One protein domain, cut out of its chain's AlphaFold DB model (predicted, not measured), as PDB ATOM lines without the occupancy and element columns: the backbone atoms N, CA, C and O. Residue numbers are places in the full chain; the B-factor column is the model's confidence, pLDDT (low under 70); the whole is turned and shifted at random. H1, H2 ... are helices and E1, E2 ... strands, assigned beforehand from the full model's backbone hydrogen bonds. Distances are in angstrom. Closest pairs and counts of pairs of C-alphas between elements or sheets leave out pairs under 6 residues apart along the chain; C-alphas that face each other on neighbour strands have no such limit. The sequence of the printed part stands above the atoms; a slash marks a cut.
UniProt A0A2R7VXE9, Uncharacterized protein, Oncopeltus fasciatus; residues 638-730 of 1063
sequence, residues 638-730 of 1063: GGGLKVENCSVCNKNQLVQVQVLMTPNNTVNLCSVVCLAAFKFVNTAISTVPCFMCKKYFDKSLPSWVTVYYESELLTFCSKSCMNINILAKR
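Overview. This is residues 638 to 730 of the 1063 residues of an uncharacterized protein of Oncopeltus fasciatus (UniProt A0A2R7VXE9). A small twisted sheet of four strands, with helix H1 over one face, makes the middle stretch of the domain, and a short two-stranded hairpin sits at either end of its long axis: E1 and E2 beside E4, and E7 and E8 beside E5, with helix H2 packed on the latter hairpin. The printed part has 93 residues with eight named strands and two named helices, in the order E1 E2 E3 E4 H1 E5 E6 E7 E8 H2. The largest sheet is mixed, ordered E4 E3 E6 E5; the class is mixed, helices and strands. The whole is compact, with a radius of gyration of the C-alphas of 13.8 A and spans of 41 by 29 by 23 A.

Arrangement. In the largest sheet, E3, residues 657 to 662, and E4, residues 665 to 669, form an antiparallel hairpin, with N 659 and O 667 2.9 A apart. E6, residues 696 to 698, is parallel to E3, with N 660 and O 696 2.8 A apart. E5, residues 687 to 689, forms an antiparallel hairpin with E6, with N 688 and O 697 2.9 A apart. H1, residues 672 to 681, is on this sheet at a height of 9.4 A, over E3 and along the strands, at 4 degrees to E3 on the local plane. E4, H1 and E5 make a split strand-helix-strand unit, two strands of one sheet joined through a helix, with E3 and E6 between them in the sheet, and its crossover is right-handed. E1, residues 643 to 645, and E2, residues 652 to 654, form an antiparallel hairpin, with N 644 and O 653 3.1 A apart; the closest C-alphas of E1 and E4 are those of Glu 644 and Asn 668, 7.1 A apart. E7, residues 705 to 709, and E8, residues 712 to 716, form another, with N 707 and O 714 2.9 A apart; the closest C-alphas of E5 and E8 are those of Pro 689 and Thr 715, 7.5 A apart. H2, residues 719 to 729, has its closest C-alpha pair with E8 at Met 722 and Phe 716, 5.7 A. H1 and H2 are apart. In H1 and H2 every O i to N i+4 pair is within hydrogen-bond range.

Along the chain. E1 begins at C-alpha 643 (-55.059, 0.071, -34.425) and is 7.1 A long; E2 is 7.2 A. E3 is 15.6 A, E4 13.1 A, H1 14.2 A, E5 6.8 A, E6 7.2 A, E7 12.9 A and E8 12.8 A. H2, 15.2 A long, ends at C-alpha 729 (-28.591, -5.197, -17.346).

Size, cuts and confidence. The two C-alphas farthest apart, those of Asn 650 and Arg 730, are 41.9 A apart. The printed part has no cut and no long link. The mean pLDDT of the printed part is 82.6; residues 638 to 642, 663 to 664 and 683 to 684 are under 70.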
ATOM      1  N   GLY A 638     -44.476  -0.532 -27.308       46.22
ATOM      2  CA  GLY A 638     -45.194   0.283 -26.320       46.22
ATOM      3  C   GLY A 638     -46.583   0.707 -26.801       46.22
ATOM      4  O   GLY A 638     -46.783   0.973 -27.987       46.22
ATOM      5  N   GLY A 639     -47.557   0.705 -25.892       50.09
ATOM      6  CA  GLY A 639     -48.979   0.852 -26.223       50.09
ATOM      7  C   GLY A 639     -49.665  -0.401 -26.798       50.09
ATOM      8  O   GLY A 639     -50.895  -0.448 -26.808       50.09
ATOM      9  N   GLY A 640     -48.926  -1.433 -27.213       52.12
ATOM     10  CA  GLY A 640     -49.468  -2.722 -27.650       52.12
ATOM     11  C   GLY A 640     -49.827  -2.815 -29.139       52.12
ATOM     12  O   GLY A 640     -49.610  -1.899 -29.925       52.12
ATOM     13  N   LEU A 641     -50.431  -3.943 -29.545       56.78
ATOM     14  CA  LEU A 641     -51.075  -4.080 -30.861       56.78
ATOM     15  C   LEU A 641     -52.396  -3.284 -30.870       56.78
ATOM     16  O   LEU A 641     -53.488  -3.848 -30.724       56.78
ATOM     17  N   LYS A 642     -52.287  -1.958 -30.973       65.44
ATOM     18  CA  LYS A 642     -53.409  -1.034 -31.170       65.44
ATOM     19  C   LYS A 642     -53.498  -0.618 -32.638       65.44
ATOM     20  O   LYS A 642     -52.483  -0.447 -33.313       65.44
ATOM     21  N   VAL A 643     -54.731  -0.506 -33.121       75.00
ATOM     22  CA  VAL A 643     -55.059   0.071 -34.425       75.00
ATOM     23  C   VAL A 643     -55.592   1.458 -34.119       75.00
ATOM     24  O   VAL A 643     -56.645   1.573 -33.505       75.00
ATOM     25  N   GLU A 644     -54.829   2.477 -34.490       81.62
ATOM     26  CA  GLU A 644     -55.093   3.883 -34.171       81.62
ATOM     27  C   GLU A 644     -55.006   4.700 -35.460       81.62
ATOM     28  O   GLU A 644     -54.434   4.239 -36.458       81.62
ATOM     29  N   ASN A 645     -55.519   5.930 -35.449       89.19
ATOM     30  CA  ASN A 645     -55.313   6.829 -36.576       89.19
ATOM     31  C   ASN A 645     -53.831   7.235 -36.679       89.19
ATOM     32  O   ASN A 645     -53.268   7.815 -35.750       89.19
ATOM     33  N   CYS A 646     -53.195   6.947 -37.816       89.75
ATOM     34  CA  CYS A 646     -51.840   7.408 -38.104       89.75
ATOM     35  C   CYS A 646     -51.858   8.896 -38.479       89.75
ATOM     36  O   CYS A 646     -52.396   9.248 -39.529       89.75
ATOM     37  N   SER A 647     -51.223   9.755 -37.676       88.44
ATOM     38  CA  SER A 647     -51.288  11.224 -37.826       88.44
ATOM     39  C   SER A 647     -50.852  11.760 -39.197       88.44
ATOM     40  O   SER A 647     -51.322  12.808 -39.626       88.44
ATOM     41  N   VAL A 648     -49.962  11.045 -39.891       89.19
ATOM     42  CA  VAL A 648     -49.389  11.464 -41.180       89.19
ATOM     43  C   VAL A 648     -50.249  11.058 -42.377       89.19
ATOM     44  O   VAL A 648     -50.265  11.763 -43.380       89.19
ATOM     45  N   CYS A 649     -50.943   9.917 -42.317       90.31
ATOM     46  CA  CYS A 649     -51.716   9.400 -43.459       90.31
ATOM     47  C   CYS A 649     -53.229   9.311 -43.210       90.31
ATOM     48  O   CYS A 649     -53.953   8.895 -44.114       90.31
ATOM     49  N   ASN A 650     -53.677   9.684 -42.006       88.50
ATOM     50  CA  ASN A 650     -55.060   9.679 -41.527       88.50
ATOM     51  C   ASN A 650     -55.837   8.395 -41.863       88.50
ATOM     52  O   ASN A 650     -56.963   8.414 -42.359       88.50
ATOM     53  N   LYS A 651     -55.186   7.254 -41.612       84.06
ATOM     54  CA  LYS A 651     -55.760   5.912 -41.751       84.06
ATOM     55  C   LYS A 651     -55.621   5.164 -40.433       84.06
ATOM     56  O   LYS A 651     -54.520   5.075 -39.886       84.06
ATOM     57  N   ASN A 652     -56.723   4.563 -39.986       86.00
ATOM     58  CA  ASN A 652     -56.743   3.623 -38.868       86.00
ATOM     59  C   ASN A 652     -55.951   2.366 -39.248       86.00
ATOM     60  O   ASN A 652     -56.407   1.544 -40.045       86.00
ATOM     61  N   GLN A 653     -54.736   2.246 -38.719       79.25
ATOM     62  CA  GLN A 653     -53.797   1.171 -39.036       79.25
ATOM     63  C   GLN A 653     -53.033   0.736 -37.783       79.25
ATOM     64  O   GLN A 653     -53.026   1.423 -36.764       79.25
ATOM     65  N   LEU A 654     -52.396  -0.436 -37.846       77.94
ATOM     66  CA  LEU A 654     -51.575  -0.936 -36.745       77.94
ATOM     67  C   LEU A 654     -50.424   0.039 -36.464       77.94
ATOM     68  O   LEU A 654     -49.626   0.324 -37.359       77.94
ATOM     69  N   VAL A 655     -50.310   0.506 -35.220       81.19
ATOM     70  CA  VAL A 655     -49.200   1.369 -34.802       81.19
ATOM     71  C   VAL A 655     -47.899   0.563 -34.825       81.19
ATOM     72  O   VAL A 655     -47.769  -0.453 -34.143       81.19
ATOM     73  N   GLN A 656     -46.929   1.012 -35.625       79.19
ATOM     74  CA  GLN A 656     -45.599   0.392 -35.720       79.19
ATOM     75  C   GLN A 656     -44.514   1.251 -35.071       79.19
ATOM     76  O   GLN A 656     -43.527   0.714 -34.566       79.19
ATOM     77  N   VAL A 657     -44.701   2.571 -35.086       83.19
ATOM     78  CA  VAL A 657     -43.771   3.568 -34.554       83.19
ATOM     79  C   VAL A 657     -44.562   4.542 -33.680       83.19
ATOM     80  O   VAL A 657     -45.654   4.967 -34.050       83.19
ATOM     81  N   GLN A 658     -44.004   4.905 -32.526       85.81
ATOM     82  CA  GLN A 658     -44.511   5.985 -31.677       85.81
ATOM     83  C   GLN A 658     -43.446   7.073 -31.558       85.81
ATOM     84  O   GLN A 658     -42.269   6.746 -31.375       85.81
ATOM     85  N   VAL A 659     -43.861   8.337 -31.633       87.19
ATOM     86  CA  VAL A 659     -43.003   9.513 -31.437       87.19
ATOM     87  C   VAL A 659     -43.519  10.311 -30.241       87.19
ATOM     88  O   VAL A 659     -44.663  10.752 -30.231       87.19
ATOM     89  N   LEU A 660     -42.688  10.482 -29.219       85.25
ATOM     90  CA  LEU A 660     -42.956  11.311 -28.051       85.25
ATOM     91  C   LEU A 660     -42.647  12.774 -28.407       85.25
ATOM     92  O   LEU A 660     -41.482  13.106 -28.626       85.25
ATOM     93  N   MET A 661     -43.676  13.625 -28.486       79.50
ATOM     94  CA  MET A 661     -43.517  15.068 -28.751       79.50
ATOM     95  C   MET A 661     -43.469  15.898 -27.467       79.50
ATOM     96  O   MET A 661     -42.762  16.893 -27.404       79.50
ATOM     97  N   THR A 662     -44.200  15.480 -26.433       72.44
ATOM     98  CA  THR A 662     -44.087  15.990 -25.057       72.44
ATOM     99  C   THR A 662     -44.227  14.801 -24.099       72.44
ATOM    100  O   THR A 662     -44.700  13.750 -24.540       72.44
ATOM    101  N   PRO A 663     -43.867  14.901 -22.804       68.44
ATOM    102  CA  PRO A 663     -43.889  13.753 -21.886       68.44
ATOM    103  C   PRO A 663     -45.226  12.996 -21.814       68.44
ATOM    104  O   PRO A 663     -45.223  11.789 -21.578       68.44
ATOM    105  N   ASN A 664     -46.344  13.685 -22.080       68.94
ATOM    106  CA  ASN A 664     -47.696  13.122 -22.065       68.94
ATOM    107  C   ASN A 664     -48.320  12.956 -23.470       68.94
ATOM    108  O   ASN A 664     -49.421  12.421 -23.568       68.94
ATOM    109  N   ASN A 665     -47.657  13.392 -24.552       80.94
ATOM    110  CA  ASN A 665     -48.188  13.316 -25.920       80.94
ATOM    111  C   ASN A 665     -47.334  12.402 -26.819       80.94
ATOM    112  O   ASN A 665     -46.208  12.743 -27.198       80.94
ATOM    113  N   THR A 666     -47.900  11.250 -27.194       83.75
ATOM    114  CA  THR A 666     -47.302  10.297 -28.139       83.75
ATOM    115  C   THR A 666     -48.076  10.247 -29.452       83.75
ATOM    116  O   THR A 666     -49.206   9.762 -29.498       83.75
ATOM    117  N   VAL A 667     -47.421  10.647 -30.537       87.12
ATOM    118  CA  VAL A 667     -47.922  10.523 -31.906       87.12
ATOM    119  C   VAL A 667     -47.754   9.084 -32.398       87.12
ATOM    120  O   VAL A 667     -46.658   8.521 -32.355       87.12
ATOM    121  N   ASN A 668     -48.843   8.494 -32.890       88.12
ATOM    122  CA  ASN A 668     -48.876   7.137 -33.435       88.12
ATOM    123  C   ASN A 668     -48.673   7.144 -34.959       88.12
ATOM    124  O   ASN A 668     -49.354   7.876 -35.679       88.12
ATOM    125  N   LEU A 669     -47.770   6.291 -35.453       89.06
ATOM    126  CA  LEU A 669     -47.432   6.159 -36.873       89.06
ATOM    127  C   LEU A 669     -47.494   4.688 -37.326       89.06
ATOM    128  O   LEU A 669     -46.997   3.778 -36.654       89.06
ATOM    129  N   CYS A 670     -48.078   4.442 -38.500       87.62
ATOM    130  CA  CYS A 670     -48.291   3.085 -39.018       87.62
ATOM    131  C   CYS A 670     -47.074   2.460 -39.722       87.62
ATOM    132  O   CYS A 670     -47.086   1.264 -39.998       87.62
ATOM    133  N   SER A 671     -46.038   3.240 -40.053       85.31
ATOM    134  CA  SER A 671     -44.881   2.753 -40.816       85.31
ATOM    135  C   SER A 671     -43.651   3.656 -40.685       85.31
ATOM    136  O   SER A 671     -43.753   4.824 -40.311       85.31
ATOM    137  N   VAL A 672     -42.486   3.133 -41.086       84.81
ATOM    138  CA  VAL A 672     -41.238   3.911 -41.224       84.81
ATOM    139  C   VAL A 672     -41.355   4.989 -42.315       84.81
ATOM    140  O   VAL A 672     -40.756   6.049 -42.182       84.81
ATOM    141  N   VAL A 673     -42.184   4.783 -43.347       89.00
ATOM    142  CA  VAL A 673     -42.462   5.811 -44.371       89.00
ATOM    143  C   VAL A 673     -43.189   7.006 -43.747       89.00
ATOM    144  O   VAL A 673     -42.829   8.153 -43.998       89.00
ATOM    145  N   CYS A 674     -44.151   6.750 -42.856       89.75
ATOM    146  CA  CYS A 674     -44.801   7.808 -42.084       89.75
ATOM    147  C   CYS A 674     -43.847   8.473 -41.079       89.75
ATOM    148  O   CYS A 674     -43.991   9.665 -40.845       89.75
ATOM    149  N   LEU A 675     -42.850   7.764 -40.529       87.69
ATOM    150  CA  LEU A 675     -41.792   8.387 -39.716       87.69
ATOM    151  C   LEU A 675     -40.889   9.311 -40.546       87.69
ATOM    152  O   LEU A 675     -40.569  10.402 -40.085       87.69
ATOM    153  N   ALA A 676     -40.503   8.909 -41.759       87.12
ATOM    154  CA  ALA A 676     -39.708   9.749 -42.656       87.12
ATOM    155  C   ALA A 676     -40.472  11.024 -43.053       87.12
ATOM    156  O   ALA A 676     -39.937  12.123 -42.938       87.12
ATOM    157  N   ALA A 677     -41.753  10.901 -43.415       87.81
ATOM    158  CA  ALA A 677     -42.615  12.052 -43.679       87.81
ATOM    159  C   ALA A 677     -42.850  12.921 -42.425       87.81
ATOM    160  O   ALA A 677     -42.844  14.145 -42.524       87.81
ATOM    161  N   PHE A 678     -42.985  12.321 -41.234       87.81
ATOM    162  CA  PHE A 678     -43.075  13.067 -39.973       87.81
ATOM    163  C   PHE A 678     -41.801  13.883 -39.701       87.81
ATOM    164  O   PHE A 678     -41.905  15.070 -39.398       87.81
ATOM    165  N   LYS A 679     -40.613  13.280 -39.862       87.06
ATOM    166  CA  LYS A 679     -39.308  13.965 -39.777       87.06
ATOM    167  C   LYS A 679     -39.183  15.092 -40.810       87.06
ATOM    168  O   LYS A 679     -38.715  16.168 -40.469       87.06
ATOM    169  N   PHE A 680     -39.633  14.865 -42.045       85.81
ATOM    170  CA  PHE A 680     -39.568  15.853 -43.127       85.81
ATOM    171  C   PHE A 680     -40.469  17.078 -42.894       85.81
ATOM    172  O   PHE A 680     -40.095  18.185 -43.258       85.81
ATOM    173  N   VAL A 681     -41.641  16.908 -42.271       83.19
ATOM    174  CA  VAL A 681     -42.505  18.042 -41.885       83.19
ATOM    175  C   VAL A 681     -41.995  18.734 -40.614       83.19
ATOM    176  O   VAL A 681     -42.153  19.940 -40.464       83.19
ATOM    177  N   ASN A 682     -41.356  17.988 -39.710       79.00
ATOM    178  CA  ASN A 682     -40.853  18.482 -38.428       79.00
ATOM    179  C   ASN A 682     -39.314  18.503 -38.411       79.00
ATOM    180  O   ASN A 682     -38.694  17.887 -37.542       79.00
ATOM    181  N   THR A 683     -38.690  19.199 -39.368       66.38
ATOM    182  CA  THR A 683     -37.221  19.226 -39.557       66.38
ATOM    183  C   THR A 683     -36.435  19.699 -38.333       66.38
ATOM    184  O   THR A 683     -35.295  19.285 -38.152       66.38
ATOM    185  N   ALA A 684     -37.041  20.513 -37.466       65.44
ATOM    186  CA  ALA A 684     -36.443  20.958 -36.206       65.44
ATOM    187  C   ALA A 684     -36.343  19.856 -35.124       65.44
ATOM    188  O   ALA A 684     -35.657  20.053 -34.125       65.44
ATOM    189  N   ILE A 685     -37.025  18.714 -35.288       70.62
ATOM    190  CA  ILE A 685     -37.173  17.684 -34.247       70.62
ATOM    191  C   ILE A 685     -36.217  16.508 -34.515       70.62
ATOM    192  O   ILE A 685     -36.520  15.586 -35.288       70.62
ATOM    193  N   SER A 686     -35.077  16.495 -33.817       70.19
ATOM    194  CA  SER A 686     -34.043  15.455 -33.930       70.19
ATOM    195  C   SER A 686     -34.467  14.167 -33.211       70.19
ATOM    196  O   SER A 686     -34.033  13.819 -32.112       70.19
ATOM    197  N   THR A 687     -35.391  13.450 -33.851       80.25
ATOM    198  CA  THR A 687     -36.053  12.260 -33.304       80.25
ATOM    199  C   THR A 687     -35.132  11.037 -33.254       80.25
ATOM    200  O   THR A 687     -34.879  10.386 -34.279       80.25
ATOM    201  N   VAL A 688     -34.711  10.672 -32.041       85.94
ATOM    202  CA  VAL A 688     -33.844   9.529 -31.705       85.94
ATOM    203  C   VAL A 688     -34.672   8.396 -31.068       85.94
ATOM    204  O   VAL A 688     -35.567   8.670 -30.269       85.94
ATOM    205  N   PRO A 689     -34.421   7.109 -31.380       87.94
ATOM    206  CA  PRO A 689     -35.111   5.992 -30.732       87.94
ATOM    207  C   PRO A 689     -34.583   5.735 -29.310       87.94
ATOM    208  O   PRO A 689     -33.394   5.499 -29.114       87.94
ATOM    209  N   CYS A 690     -35.470   5.689 -28.312       89.38
ATOM    210  CA  CYS A 690     -35.113   5.305 -26.941       89.38
ATOM    211  C   CYS A 690     -34.639   3.845 -26.877       89.38
ATOM    212  O   CYS A 690     -35.350   2.930 -27.310       89.38
ATOM    213  N   PHE A 691     -33.478   3.597 -26.262       87.94
ATOM    214  CA  PHE A 691     -32.884   2.263 -26.164       87.94
ATOM    215  C   PHE A 691     -33.795   1.246 -25.458       87.94
ATOM    216  O   PHE A 691     -33.793   0.076 -25.842       87.94
ATOM    217  N   MET A 692     -34.595   1.667 -24.472       86.38
ATOM    218  CA  MET A 692     -35.512   0.775 -23.752       86.38
ATOM    219  C   MET A 692     -36.861   0.613 -24.469       86.38
ATOM    220  O   MET A 692     -37.105  -0.416 -25.092       86.38
ATOM    221  N   CYS A 693     -37.733   1.627 -24.424       82.06
ATOM    222  CA  CYS A 693     -39.119   1.506 -24.899       82.06
ATOM    223  C   CYS A 693     -39.281   1.521 -26.432       82.06
ATOM    224  O   CYS A 693     -40.388   1.310 -26.926       82.06
ATOM    225  N   LYS A 694     -38.205   1.795 -27.187       84.25
ATOM    226  CA  LYS A 694     -38.162   1.923 -28.659       84.25
ATOM    227  C   LYS A 694     -39.085   2.994 -29.266       84.25
ATOM    228  O   LYS A 694     -39.139   3.111 -30.488       84.25
ATOM    229  N   LYS A 695     -39.761   3.806 -28.447       86.06
ATOM    230  CA  LYS A 695     -40.428   5.039 -28.892       86.06
ATOM    231  C   LYS A 695     -39.351   6.040 -29.328       86.06
ATOM    232  O   LYS A 695     -38.312   6.149 -28.670       86.06
ATOM    233  N   TYR A 696     -39.581   6.742 -30.430       88.12
ATOM    234  CA  TYR A 696     -38.752   7.877 -30.830       88.12
ATOM    235  C   TYR A 696     -39.094   9.075 -29.948       88.12
ATOM    236  O   TYR A 696     -40.233   9.206 -29.506       88.12
ATOM    237  N   PHE A 697     -38.123   9.932 -29.670       88.44
ATOM    238  CA  PHE A 697     -38.289  11.130 -28.849       88.44
ATOM    239  C   PHE A 697     -37.300  12.201 -29.318       88.44
ATOM    240  O   PHE A 697     -36.315  11.871 -29.979       88.44
ATOM    241  N   ASP A 698     -37.559  13.465 -28.998       86.00
ATOM    242  CA  ASP A 698     -36.670  14.570 -29.363       86.00
ATOM    243  C   ASP A 698     -35.645  14.898 -28.267       86.00
ATOM    244  O   ASP A 698     -35.951  14.832 -27.072       86.00
ATOM    245  N   LYS A 699     -34.443  15.322 -28.670       82.06
ATOM    246  CA  LYS A 699     -33.404  15.828 -27.757       82.06
ATOM    247  C   LYS A 699     -33.710  17.222 -27.182       82.06
ATOM    248  O   LYS A 699     -32.983  17.686 -26.312       82.06
ATOM    249  N   SER A 700     -34.796  17.876 -27.592       80.31
ATOM    250  CA  SER A 700     -35.319  19.063 -26.895       80.31
ATOM    251  C   SER A 700     -36.004  18.740 -25.554       80.31
ATOM    252  O   SER A 700     -36.170  19.627 -24.718       80.31
ATOM    253  N   LEU A 701     -36.408  17.483 -25.314       77.81
ATOM    254  CA  LEU A 701     -37.234  17.120 -24.156       77.81
ATOM    255  C   LEU A 701     -36.441  17.113 -22.833       77.81
ATOM    256  O   LEU A 701     -35.565  16.267 -22.671       77.81
ATOM    257  N   PRO A 702     -36.813  17.895 -21.800       76.56
ATOM    258  CA  PRO A 702     -36.064  17.968 -20.533       76.56
ATOM    259  C   PRO A 702     -36.064  16.666 -19.700       76.56
ATOM    260  O   PRO A 702     -35.513  16.626 -18.601       76.56
ATOM    261  N   SER A 703     -36.695  15.592 -20.189       81.50
ATOM    262  CA  SER A 703     -36.717  14.272 -19.556       81.50
ATOM    263  C   SER A 703     -35.691  13.276 -20.106       81.50
ATOM    264  O   SER A 703     -35.556  12.203 -19.507       81.50
ATOM    265  N   TRP A 704     -35.010  13.555 -21.228       87.19
ATOM    266  CA  TRP A 704     -34.079  12.583 -21.813       87.19
ATOM    267  C   TRP A 704     -32.795  12.417 -20.993       87.19
ATOM    268  O   TRP A 704     -32.403  13.289 -20.222       87.19
ATOM    269  N   VAL A 705     -32.161  11.249 -21.127       88.12
ATOM    270  CA  VAL A 705     -30.893  10.919 -20.462       88.12
ATOM    271  C   VAL A 705     -30.033  10.043 -21.374       88.12
ATOM    272  O   VAL A 705     -30.546   9.108 -21.993       88.12
ATOM    273  N   THR A 706     -28.727  10.299 -21.428       88.81
ATOM    274  CA  THR A 706     -27.717   9.389 -21.992       88.81
ATOM    275  C   THR A 706     -26.969   8.633 -20.896       88.81
ATOM    276  O   THR A 706     -26.724   9.154 -19.813       88.81
ATOM    277  N   VAL A 707     -26.578   7.390 -21.186       89.00
ATOM    278  CA  VAL A 707     -25.675   6.590 -20.344       89.00
ATOM    279  C   VAL A 707     -24.684   5.856 -21.233       89.00
ATOM    280  O   VAL A 707     -25.089   5.078 -22.097       89.00
ATOM    281  N   TYR A 708     -23.389   6.030 -20.988       87.88
ATOM    282  CA  TYR A 708     -22.358   5.218 -21.630       87.88
ATOM    283  C   TYR A 708     -22.212   3.868 -20.906       87.88
ATOM    284  O   TYR A 708     -22.013   3.816 -19.689       87.88
ATOM    285  N   TYR A 709     -22.341   2.748 -21.624       85.88
ATOM    286  CA  TYR A 709     -22.228   1.412 -21.030       85.88
ATOM    287  C   TYR A 709     -21.748   0.353 -22.026       85.88
ATOM    288  O   TYR A 709     -22.260   0.248 -23.130       85.88
ATOM    289  N   GLU A 710     -20.778  -0.470 -21.603       82.75
ATOM    290  CA  GLU A 710     -20.175  -1.547 -22.422       82.75
ATOM    291  C   GLU A 710     -19.708  -1.070 -23.817       82.75
ATOM    292  O   GLU A 710     -19.682  -1.824 -24.780       82.75
ATOM    293  N   SER A 711     -19.237   0.183 -23.851       80.00
ATOM    294  CA  SER A 711     -18.732   0.930 -25.011       80.00
ATOM    295  C   SER A 711     -19.779   1.456 -26.003       80.00
ATOM    296  O   SER A 711     -19.402   2.065 -27.000       80.00
ATOM    297  N   GLU A 712     -21.072   1.333 -25.693       85.00
ATOM    298  CA  GLU A 712     -22.175   1.986 -26.412       85.00
ATOM    299  C   GLU A 712     -22.655   3.245 -25.661       85.00
ATOM    300  O   GLU A 712     -22.726   3.247 -24.430       85.00
ATOM    301  N   LEU A 713     -23.051   4.298 -26.387       86.19
ATOM    302  CA  LEU A 713     -23.808   5.424 -25.828       86.19
ATOM    303  C   LEU A 713     -25.312   5.121 -25.931       86.19
ATOM    304  O   LEU A 713     -25.854   4.994 -27.027       86.19
ATOM    305  N   LEU A 714     -25.988   4.973 -24.791       90.19
ATOM    306  CA  LEU A 714     -27.391   4.563 -24.719       90.19
ATOM    307  C   LEU A 714     -28.290   5.767 -24.417       90.19
ATOM    308  O   LEU A 714     -28.176   6.372 -23.353       90.19
ATOM    309  N   THR A 715     -29.207   6.087 -25.327       90.38
ATOM    310  CA  THR A 715     -30.169   7.195 -25.202       90.38
ATOM    311  C   THR A 715     -31.514   6.726 -24.636       90.38
ATOM    312  O   THR A 715     -32.047   5.680 -25.021       90.38
ATOM    313  N   PHE A 716     -32.110   7.505 -23.732       90.94
ATOM    314  CA  PHE A 716     -33.395   7.202 -23.097       90.94
ATOM    315  C   PHE A 716     -34.313   8.426 -23.086       90.94
ATOM    316  O   PHE A 716     -33.886   9.506 -22.700       90.94
ATOM    317  N   CYS A 717     -35.596   8.250 -23.415       87.88
ATOM    318  CA  CYS A 717     -36.593   9.333 -23.380       87.88
ATOM    319  C   CYS A 717     -36.996   9.773 -21.955       87.88
ATOM    320  O   CYS A 717     -37.675  10.784 -21.782       87.88
ATOM    321  N   SER A 718     -36.647   8.978 -20.938       86.94
ATOM    322  CA  SER A 718     -36.961   9.240 -19.533       86.94
ATOM    323  C   SER A 718     -35.988   8.539 -18.583       86.94
ATOM    324  O   SER A 718     -35.482   7.449 -18.882       86.94
ATOM    325  N   LYS A 719     -35.822   9.102 -17.376       85.88
ATOM    326  CA  LYS A 719     -35.151   8.439 -16.242       85.88
ATOM    327  C   LYS A 719     -35.734   7.044 -15.960       85.88
ATOM    328  O   LYS A 719     -34.975   6.144 -15.616       85.88
ATOM    329  N   SER A 720     -37.031   6.820 -16.192       84.88
ATOM    330  CA  SER A 720     -37.673   5.502 -16.047       84.88
ATOM    331  C   SER A 720     -37.164   4.493 -17.073       84.88
ATOM    332  O   SER A 720     -36.788   3.383 -16.702       84.88
ATOM    333  N   CYS A 721     -37.056   4.879 -18.348       86.12
ATOM    334  CA  CYS A 721     -36.489   4.019 -19.391       86.12
ATOM    335  C   CYS A 721     -35.017   3.663 -19.121       86.12
ATOM    336  O   CYS A 721     -34.621   2.510 -19.312       86.12
ATOM    337  N   MET A 722     -34.228   4.622 -18.624       88.62
ATOM    338  CA  MET A 722     -32.860   4.379 -18.156       88.62
ATOM    339  C   MET A 722     -32.840   3.383 -16.984       88.62
ATOM    340  O   MET A 722     -32.101   2.398 -17.015       88.62
ATOM    341  N   ASN A 723     -33.685   3.592 -15.974       86.62
ATOM    342  CA  ASN A 723     -33.773   2.733 -14.795       86.62
ATOM    343  C   ASN A 723     -34.179   1.298 -15.129       86.62
ATOM    344  O   ASN A 723     -33.585   0.356 -14.615       86.62
ATOM    345  N   ILE A 724     -35.155   1.113 -16.014       84.44
ATOM    346  CA  ILE A 724     -35.567  -0.209 -16.492       84.44
ATOM    347  C   ILE A 724     -34.382  -0.914 -17.179       84.44
ATOM    348  O   ILE A 724     -34.167  -2.106 -16.966       84.44
ATOM    349  N   ASN A 725     -33.546  -0.185 -17.931       86.69
ATOM    350  CA  ASN A 725     -32.316  -0.735 -18.510       86.69
ATOM    351  C   ASN A 725     -31.263  -1.094 -17.442       86.69
ATOM    352  O   ASN A 725     -30.640  -2.148 -17.559       86.69
ATOM    353  N   ILE A 726     -31.112  -0.299 -16.376       89.12
ATOM    354  CA  ILE A 726     -30.295  -0.669 -15.203       89.12
ATOM    355  C   ILE A 726     -30.838  -1.968 -14.580       89.12
ATOM    356  O   ILE A 726     -30.086  -2.921 -14.392       89.12
ATOM    357  N   LEU A 727     -32.147  -2.052 -14.319       85.19
ATOM    358  CA  LEU A 727     -32.800  -3.223 -13.721       85.19
ATOM    359  C   LEU A 727     -32.677  -4.494 -14.581       85.19
ATOM    360  O   LEU A 727     -32.606  -5.584 -14.012       85.19
ATOM    361  N   ALA A 728     -32.617  -4.354 -15.910       85.06
ATOM    362  CA  ALA A 728     -32.447  -5.450 -16.864       85.06
ATOM    363  C   ALA A 728     -30.978  -5.869 -17.077       85.06
ATOM    364  O   ALA A 728     -30.700  -7.063 -17.188       85.06
ATOM    365  N   LYS A 729     -30.029  -4.919 -17.129       87.19
ATOM    366  CA  LYS A 729     -28.591  -5.197 -17.346       87.19
ATOM    367  C   LYS A 729     -27.794  -5.422 -16.045       87.19
ATOM    368  O   LYS A 729     -26.616  -5.778 -16.118       87.19
ATOM    369  N   ARG A 730     -28.375  -5.201 -14.855       89.69
ATOM    370  CA  ARG A 730     -27.636  -5.295 -13.578       89.69
ATOM    371  C   ARG A 730     -27.172  -6.716 -13.244       89.69
ATOM    372  O   ARG A 730     -27.938  -7.674 -13.273       89.69
TER     373      ARG A 730